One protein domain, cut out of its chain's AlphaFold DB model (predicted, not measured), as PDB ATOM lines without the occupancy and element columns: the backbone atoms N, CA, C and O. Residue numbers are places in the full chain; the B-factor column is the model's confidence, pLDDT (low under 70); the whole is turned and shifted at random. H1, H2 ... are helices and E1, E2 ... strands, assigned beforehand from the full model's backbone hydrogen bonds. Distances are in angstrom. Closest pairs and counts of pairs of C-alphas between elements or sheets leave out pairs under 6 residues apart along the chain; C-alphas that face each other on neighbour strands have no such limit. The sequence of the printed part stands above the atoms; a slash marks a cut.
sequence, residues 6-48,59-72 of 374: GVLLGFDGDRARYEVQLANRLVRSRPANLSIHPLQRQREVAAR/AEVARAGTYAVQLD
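Overview. This is residues 6 to 48 and 59 to 72 of the 374 residues of the protein "J domain-containing protein spf31" of Chrysochromulina tobinii (UniProt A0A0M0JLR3). A strongly twisted five-strand sheet has its three longer strands, E1, E2 and E3, side by side at one end of the domain, with the short pair E5 and E4 next to them. Two short helices, H1 and H2, meet as a corner beyond that short pair and reach the sheet with only a few residues. The printed part has 57 residues, with five named strands and two named helices in the chain order E1 E2 E3 E4 H1 H2 E5, and its class is mixed, helices and strands. The sheet's order is E3 E2 E1 E5 E4, with E1 and E2, E2 and E3, and E4 and E5 antiparallel. The outline is elongated, spanning 38 by 22 by 17 A, and the whole is only just compact, close to loose, with a radius of gyration of the C-alphas of 12.2 A.

Arrangement. E1, residues 6 to 12, and E2, residues 17 to 22, form a hairpin, antiparallel at 154 degrees, with N 9 and O 19 within hydrogen-bond range at 2.8 A. E2 and E3, residues 25 to 29, form a second hairpin, antiparallel at 153 degrees, with N 20 and O 27 at 2.8 A. These three strands are a meander, each strand the antiparallel neighbour of the one before. E4, residues 34 to 36, is antiparallel to E5, residues 68 to 71, at 135 degrees, with N 35 and O 70 at 2.8 A. E1 and E5 meet only at a point, where C-alphas 7 and 68 face each other at 4.6 A. E3 and E4 are the edge strands. H1, residues 38 to 46, only grazes the sheet with its residues 38 to 40. H2, residues 59 to 66, only grazes it with its residues 64 to 66. H1 and H2 touch, about perpendicular at 84 degrees, their closest C-alphas those of Gln 40 and Thr 66, 5.0 A apart. In H1 and H2 every O i to N i+4 pair is within hydrogen-bond range.

Along the chain. E1 begins at C-alpha 6, (152.430, 165.610, 111.588), and is 16.6 A long from first to last C-alpha. E2 is 15.1 A, E3 12.7 A and E4 7.0 A long. H1, 12.3 A long, ends at C-alpha 46, (174.643, 167.932, 114.578). H2 is 10.1 A long, and E5, 9.7 A long, ends at C-alpha 71, (153.083, 159.181, 115.780).

Size, cuts and confidence. The two C-alphas farthest apart, those of Asp 14 and Arg 48, are 37.7 A apart. Residues 49 to 58 are not printed, and C-alphas 48 and 59 are 19.5 A apart across this cut. The links that are printed whole are tight. The mean pLDDT of the printed part is 70.9; residues 39 to 40, 43 to 48 and 59 to 72 are under 70.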
ATOM      1  N   GLY A   6     153.433 164.539 111.524       80.31
ATOM      2  CA  GLY A   6     152.430 165.610 111.588       80.31
ATOM      3  C   GLY A   6     152.882 166.785 112.440       80.31
ATOM      4  O   GLY A   6     153.872 166.672 113.148       80.31
ATOM      5  N   VAL A   7     152.166 167.904 112.389       81.56
ATOM      6  CA  VAL A   7     152.499 169.127 113.141       81.56
ATOM      7  C   VAL A   7     151.626 169.224 114.389       81.56
ATOM      8  O   VAL A   7     150.420 168.996 114.312       81.56
ATOM      9  N   LEU A   8     152.215 169.557 115.540       80.50
ATOM     10  CA  LEU A   8     151.449 169.844 116.756       80.50
ATOM     11  C   LEU A   8     150.733 171.191 116.628       80.50
ATOM     12  O   LEU A   8     151.372 172.201 116.352       80.50
ATOM     13  N   LEU A   9     149.419 171.205 116.856       82.50
ATOM     14  CA  LEU A   9     148.615 172.431 116.881       82.50
ATOM     15  C   LEU A   9     148.396 172.957 118.305       82.50
ATOM     16  O   LEU A   9     148.312 174.163 118.509       82.50
ATOM     17  N   GLY A  10     148.312 172.063 119.293       79.25
ATOM     18  CA  GLY A  10     148.050 172.429 120.683       79.25
ATOM     19  C   GLY A  10     147.919 171.219 121.605       79.25
ATOM     20  O   GLY A  10     147.917 170.073 121.148       79.25
ATOM     21  N   PHE A  11     147.822 171.475 122.910       83.56
ATOM     22  CA  PHE A  11     147.597 170.461 123.941       83.56
ATOM     23  C   PHE A  11     146.277 170.734 124.664       83.56
ATOM     24  O   PHE A  11     146.083 171.805 125.230       83.56
ATOM     25  N   ASP A  12     145.385 169.750 124.642       81.31
ATOM     26  CA  ASP A  12     144.165 169.716 125.438       81.31
ATOM     27  C   ASP A  12     144.514 169.163 126.829       81.31
ATOM     28  O   ASP A  12     144.760 167.958 126.999       81.31
ATOM     29  N   GLY A  13     144.585 170.072 127.806       75.50
ATOM     30  CA  GLY A  13     144.958 169.773 129.188       75.50
ATOM     31  C   GLY A  13     143.942 168.903 129.925       75.50
ATOM     32  O   GLY A  13     144.346 168.032 130.692       75.50
ATOM     33  N   ASP A  14     142.651 169.057 129.630       78.19
ATOM     34  CA  ASP A  14     141.580 168.315 130.304       78.19
ATOM     35  C   ASP A  14     141.587 166.836 129.904       78.19
ATOM     36  O   ASP A  14     141.272 165.949 130.698       78.19
ATOM     37  N   ARG A  15     141.968 166.547 128.655       72.19
ATOM     38  CA  ARG A  15     141.995 165.177 128.113       72.19
ATOM     39  C   ARG A  15     143.386 164.557 128.097       72.19
ATOM     40  O   ARG A  15     143.522 163.384 127.733       72.19
ATOM     41  N   ALA A  16     144.413 165.324 128.462       83.81
ATOM     42  CA  ALA A  16     145.819 164.965 128.320       83.81
ATOM     43  C   ALA A  16     146.130 164.429 126.907       83.81
ATOM     44  O   ALA A  16     146.602 163.294 126.725       83.81
ATOM     45  N   ARG A  17     145.782 165.212 125.876       83.38
ATOM     46  CA  ARG A  17     145.983 164.859 124.459       83.38
ATOM     47  C   ARG A  17     146.540 166.037 123.667       83.38
ATOM     48  O   ARG A  17     146.087 167.162 123.812       83.38
ATOM     49  N   TYR A  18     147.458 165.754 122.754       84.12
ATOM     50  CA  TYR A  18     147.906 166.696 121.734       84.12
ATOM     51  C   TYR A  18     147.027 166.626 120.491       84.12
ATOM     52  O   TYR A  18     146.672 165.531 120.048       84.12
ATOM     53  N   GLU A  19     146.743 167.777 119.891       84.56
ATOM     54  CA  GLU A  19     146.171 167.874 118.550       84.56
ATOM     55  C   GLU A  19     147.295 167.885 117.511       84.56
ATOM     56  O   GLU A  19     148.172 168.748 117.526       84.56
ATOM     57  N   VAL A  20     147.283 166.893 116.623       84.50
ATOM     58  CA  VAL A  20     148.315 166.652 115.611       84.50
ATOM     59  C   VAL A  20     147.687 166.732 114.225       84.50
ATOM     60  O   VAL A  20     146.863 165.891 113.851       84.50
ATOM     61  N   GLN A  21     148.087 167.729 113.442       86.38
ATOM     62  CA  GLN A  21     147.692 167.872 112.047       86.38
ATOM     63  C   GLN A  21     148.556 166.963 111.171       86.38
ATOM     64  O   GLN A  21     149.752 167.193 110.989       86.38
ATOM     65  N   LEU A  22     147.944 165.926 110.604       79.06
ATOM     66  CA  LEU A  22     148.540 165.107 109.551       79.06
ATOM     67  C   LEU A  22     148.186 165.688 108.178       79.06
ATOM     68  O   LEU A  22     147.240 166.466 108.046       79.06
ATOM     69  N   ALA A  23     148.895 165.244 107.136       76.25
ATOM     70  CA  ALA A  23     148.710 165.718 105.759       76.25
ATOM     71  C   ALA A  23     147.255 165.662 105.249       76.25
ATOM     72  O   ALA A  23     146.883 166.432 104.375       76.25
ATOM     73  N   ASN A  24     146.428 164.758 105.784       77.25
ATOM     74  CA  ASN A  24     145.057 164.542 105.325       77.25
ATOM     75  C   ASN A  24     143.987 164.560 106.429       77.25
ATOM     76  O   ASN A  24     142.821 164.321 106.123       77.25
ATOM     77  N   ARG A  25     144.349 164.776 107.703       83.00
ATOM     78  CA  ARG A  25     143.391 164.794 108.826       83.00
ATOM     79  C   ARG A  25     144.002 165.328 110.119       83.00
ATOM     80  O   ARG A  25     145.207 165.209 110.327       83.00
ATOM     81  N   LEU A  26     143.147 165.785 111.029       85.81
ATOM     82  CA  LEU A  26     143.503 166.084 112.415       85.81
ATOM     83  C   LEU A  26     143.369 164.826 113.292       85.81
ATOM     84  O   LEU A  26     142.418 164.057 113.140       85.81
ATOM     85  N   VAL A  27     144.318 164.594 114.198       83.00
ATOM     86  CA  VAL A  27     144.322 163.452 115.127       83.00
ATOM     87  C   VAL A  27     144.638 163.928 116.540       83.00
ATOM     88  O   VAL A  27     145.501 164.774 116.726       83.00
ATOM     89  N   ARG A  28     143.982 163.343 117.548       85.25
ATOM     90  CA  ARG A  28     144.298 163.569 118.964       85.25
ATOM     91  C   ARG A  28     145.116 162.410 119.521       85.25
ATOM     92  O   ARG A  28     144.639 161.276 119.480       85.25
ATOM     93  N   SER A  29     146.314 162.673 120.039       77.94
ATOM     94  CA  SER A  29     147.243 161.634 120.513       77.94
ATOM     95  C   SER A  29     147.722 161.857 121.945       77.94
ATOM     96  O   SER A  29     147.802 162.988 122.416       77.94
ATOM     97  N   ARG A  30     148.029 160.766 122.656       81.19
ATOM     98  CA  ARG A  30     148.658 160.814 123.988       81.19
ATOM     99  C   ARG A  30     150.120 161.251 123.849       81.19
ATOM    100  O   ARG A  30     150.735 160.896 122.848       81.19
ATOM    101  N   PRO A  31     150.712 161.911 124.860       79.56
ATOM    102  CA  PRO A  31     152.143 162.225 124.854       79.56
ATOM    103  C   PRO A  31     153.028 160.989 124.631       79.56
ATOM    104  O   PRO A  31     153.949 161.036 123.829       79.56
ATOM    105  N   ALA A  32     152.686 159.855 125.257       78.00
ATOM    106  CA  ALA A  32     153.406 158.586 125.093       78.00
ATOM    107  C   ALA A  32     153.368 158.021 123.660       78.00
ATOM    108  O   ALA A  32     154.193 157.196 123.300       78.00
ATOM    109  N   ASN A  33     152.421 158.487 122.843       77.06
ATOM    110  CA  ASN A  33     152.182 158.017 121.483       77.06
ATOM    111  C   ASN A  33     152.800 158.958 120.433       77.06
ATOM    112  O   ASN A  33     152.413 158.947 119.260       77.06
ATOM    113  N   LEU A  34     153.730 159.807 120.866       78.50
ATOM    114  CA  LEU A  34     154.422 160.808 120.073       78.50
ATOM    115  C   LEU A  34     155.928 160.666 120.275       78.50
ATOM    116  O   LEU A  34     156.408 160.482 121.389       78.50
ATOM    117  N   SER A  35     156.681 160.778 119.188       78.19
ATOM    118  CA  SER A  35     158.138 160.696 119.201       78.19
ATOM    119  C   SER A  35     158.754 161.817 118.373       78.19
ATOM    120  O   SER A  35     158.169 162.293 117.394       78.19
ATOM    121  N   ILE A  36     159.952 162.246 118.775       75.81
ATOM    122  CA  ILE A  36     160.699 163.290 118.072       75.81
ATOM    123  C   ILE A  36     161.006 162.809 116.654       75.81
ATOM    124  O   ILE A  36     161.537 161.705 116.454       75.81
ATOM    125  N   HIS A  37     160.686 163.650 115.670       75.00
ATOM    126  CA  HIS A  37     160.888 163.334 114.265       75.00
ATOM    127  C   HIS A  37     162.377 163.086 113.949       75.00
ATOM    128  O   HIS A  37     163.243 163.769 114.501       75.00
ATOM    129  N   PRO A  38     162.715 162.139 113.050       70.62
ATOM    130  CA  PRO A  38     164.108 161.792 112.759       70.62
ATOM    131  C   PRO A  38     164.975 162.976 112.309       70.62
ATOM    132  O   PRO A  38     166.131 163.063 112.710       70.62
ATOM    133  N   LEU A  39     164.411 163.917 111.538       67.44
ATOM    134  CA  LEU A  39     165.133 165.126 111.108       67.44
ATOM    135  C   LEU A  39     165.493 166.042 112.284       67.44
ATOM    136  O   LEU A  39     166.577 166.615 112.297       67.44
ATOM    137  N   GLN A  40     164.609 166.155 113.279       68.38
ATOM    138  CA  GLN A  40     164.876 166.938 114.483       68.38
ATOM    139  C   GLN A  40     166.003 166.294 115.301       68.38
ATOM    140  O   GLN A  40     166.958 166.973 115.661       68.38
ATOM    141  N   ARG A  41     165.967 164.965 115.479       70.56
ATOM    142  CA  ARG A  41     167.053 164.216 116.135       70.56
ATOM    143  C   ARG A  41     168.398 164.374 115.423       70.56
ATOM    144  O   ARG A  41     169.408 164.595 116.077       70.56
ATOM    145  N   GLN A  42     168.426 164.282 114.093       70.81
ATOM    146  CA  GLN A  42     169.658 164.472 113.316       70.81
ATOM    147  C   GLN A  42     170.232 165.885 113.480       70.81
ATOM    148  O   GLN A  42     171.446 166.035 113.593       70.81
ATOM    149  N   ARG A  43     169.375 166.913 113.533       66.06
ATOM    150  CA  ARG A  43     169.805 168.298 113.770       66.06
ATOM    151  C   ARG A  43     170.316 168.519 115.188       66.06
ATOM    152  O   ARG A  43     171.344 169.162 115.337       66.06
ATOM    153  N   GLU A  44     169.640 167.988 116.201       67.88
ATOM    154  CA  GLU A  44     170.073 168.104 117.602       67.88
ATOM    155  C   GLU A  44     171.430 167.432 117.839       67.88
ATOM    156  O   GLU A  44     172.258 167.969 118.563       67.88
ATOM    157  N   VAL A  45     171.695 166.302 117.174       69.44
ATOM    158  CA  VAL A  45     173.009 165.636 117.213       69.44
ATOM    159  C   VAL A  45     174.084 166.438 116.465       69.44
ATOM    160  O   VAL A  45     175.249 166.412 116.855       69.44
ATOM    161  N   ALA A  46     173.715 167.146 115.393       62.91
ATOM    162  CA  ALA A  46     174.643 167.932 114.578       62.91
ATOM    163  C   ALA A  46     174.913 169.352 115.122       62.91
ATOM    164  O   ALA A  46     175.927 169.952 114.768       62.91
ATOM    165  N   ALA A  47     174.031 169.900 115.960       57.28
ATOM    166  CA  ALA A  47     174.141 171.260 116.473       57.28
ATOM    167  C   ALA A  47     175.177 171.353 117.609       57.28
ATOM    168  O   ALA A  47     174.982 170.825 118.703       57.28
ATOM    169  N   ARG A  48     176.275 172.079 117.369       51.94
ATOM    170  CA  ARG A  48     177.101 172.669 118.435       51.94
ATOM    171  C   ARG A  48     176.462 174.007 118.821       51.94
ATOM    172  O   ARG A  48     175.973 174.703 117.943       51.94
ATOM    173  N   ALA A  59     164.067 176.397 103.107       48.56
ATOM    174  CA  ALA A  59     163.858 176.221 104.538       48.56
ATOM    175  C   ALA A  59     162.421 175.879 104.964       48.56
ATOM    176  O   ALA A  59     162.225 175.529 106.124       48.56
ATOM    177  N   GLU A  60     161.415 175.960 104.091       51.75
ATOM    178  CA  GLU A  60     160.033 175.592 104.444       51.75
ATOM    179  C   GLU A  60     159.891 174.089 104.697       51.75
ATOM    180  O   GLU A  60     159.328 173.684 105.712       51.75
ATOM    181  N   VAL A  61     160.489 173.255 103.840       51.41
ATOM    182  CA  VAL A  61     160.479 171.790 103.990       51.41
ATOM    183  C   VAL A  61     161.325 171.366 105.198       51.41
ATOM    184  O   VAL A  61     160.922 170.500 105.977       51.41
ATOM    185  N   ALA A  62     162.463 172.035 105.415       48.22
ATOM    186  CA  ALA A  62     163.316 171.808 106.580       48.22
ATOM    187  C   ALA A  62     162.649 172.263 107.896       48.22
ATOM    188  O   ALA A  62     162.701 171.531 108.886       48.22
ATOM    189  N   ARG A  63     161.962 173.419 107.923       52.31
ATOM    190  CA  ARG A  63     161.167 173.883 109.080       52.31
ATOM    191  C   ARG A  63     160.001 172.948 109.370       52.31
ATOM    192  O   ARG A  63     159.806 172.597 110.530       52.31
ATOM    193  N   ALA A  64     159.271 172.502 108.348       53.94
ATOM    194  CA  ALA A  64     158.146 171.585 108.523       53.94
ATOM    195  C   ALA A  64     158.576 170.276 109.208       53.94
ATOM    196  O   ALA A  64     157.893 169.808 110.112       53.94
ATOM    197  N   GLY A  65     159.743 169.728 108.853       51.88
ATOM    198  CA  GLY A  65     160.305 168.535 109.498       51.88
ATOM    199  C   GLY A  65     160.908 168.755 110.895       51.88
ATOM    200  O   GLY A  65     161.118 167.775 111.608       51.88
ATOM    201  N   THR A  66     161.182 170.010 111.277       49.72
ATOM    202  CA  THR A  66     161.763 170.407 112.579       49.72
ATOM    203  C   THR A  66     160.691 170.437 113.676       49.72
ATOM    204  O   THR A  66     160.927 169.982 114.787       49.72
ATOM    205  N   TYR A  67     159.480 170.902 113.349       50.22
ATOM    206  CA  TYR A  67     158.338 170.949 114.281       50.22
ATOM    207  C   TYR A  67     157.358 169.781 114.109       50.22
ATOM    208  O   TYR A  67     156.319 169.725 114.773       50.22
ATOM    209  N   ALA A  68     157.663 168.852 113.201       53.00
ATOM    210  CA  ALA A  68     156.873 167.651 113.034       53.00
ATOM    211  C   ALA A  68     157.141 166.664 114.175       53.00
ATOM    212  O   ALA A  68     158.264 166.497 114.643       53.00
ATOM    213  N   VAL A  69     156.097 165.959 114.582       54.03
ATOM    214  CA  VAL A  69     156.132 164.866 115.544       54.03
ATOM    215  C   VAL A  69     155.694 163.598 114.831       54.03
ATOM    216  O   VAL A  69     154.770 163.602 114.010       54.03
ATOM    217  N   GLN A  70     156.395 162.505 115.111       58.66
ATOM    218  CA  GLN A  70     156.083 161.199 114.558       58.66
ATOM    219  C   GLN A  70     155.145 160.465 115.516       58.66
ATOM    220  O   GLN A  70     155.464 160.283 116.692       58.66
ATOM    221  N   LEU A  71     153.991 160.029 115.010       58.53
ATOM    222  CA  LEU A  71     153.083 159.181 115.780       58.53
ATOM    223  C   LEU A  71     153.727 157.809 115.999       58.53
ATOM    224  O   LEU A  71     154.177 157.174 115.039       58.53
ATOM    225  N   ASP A  72     153.728 157.351 117.250       65.44
ATOM    226  CA  ASP A  72     154.130 155.991 117.595       65.44
ATOM    227  C   ASP A  72     153.222 154.997 116.839       65.44
ATOM    228  O   ASP A  72     151.991 155.134 116.878       65.44
TER     229      ASP A  72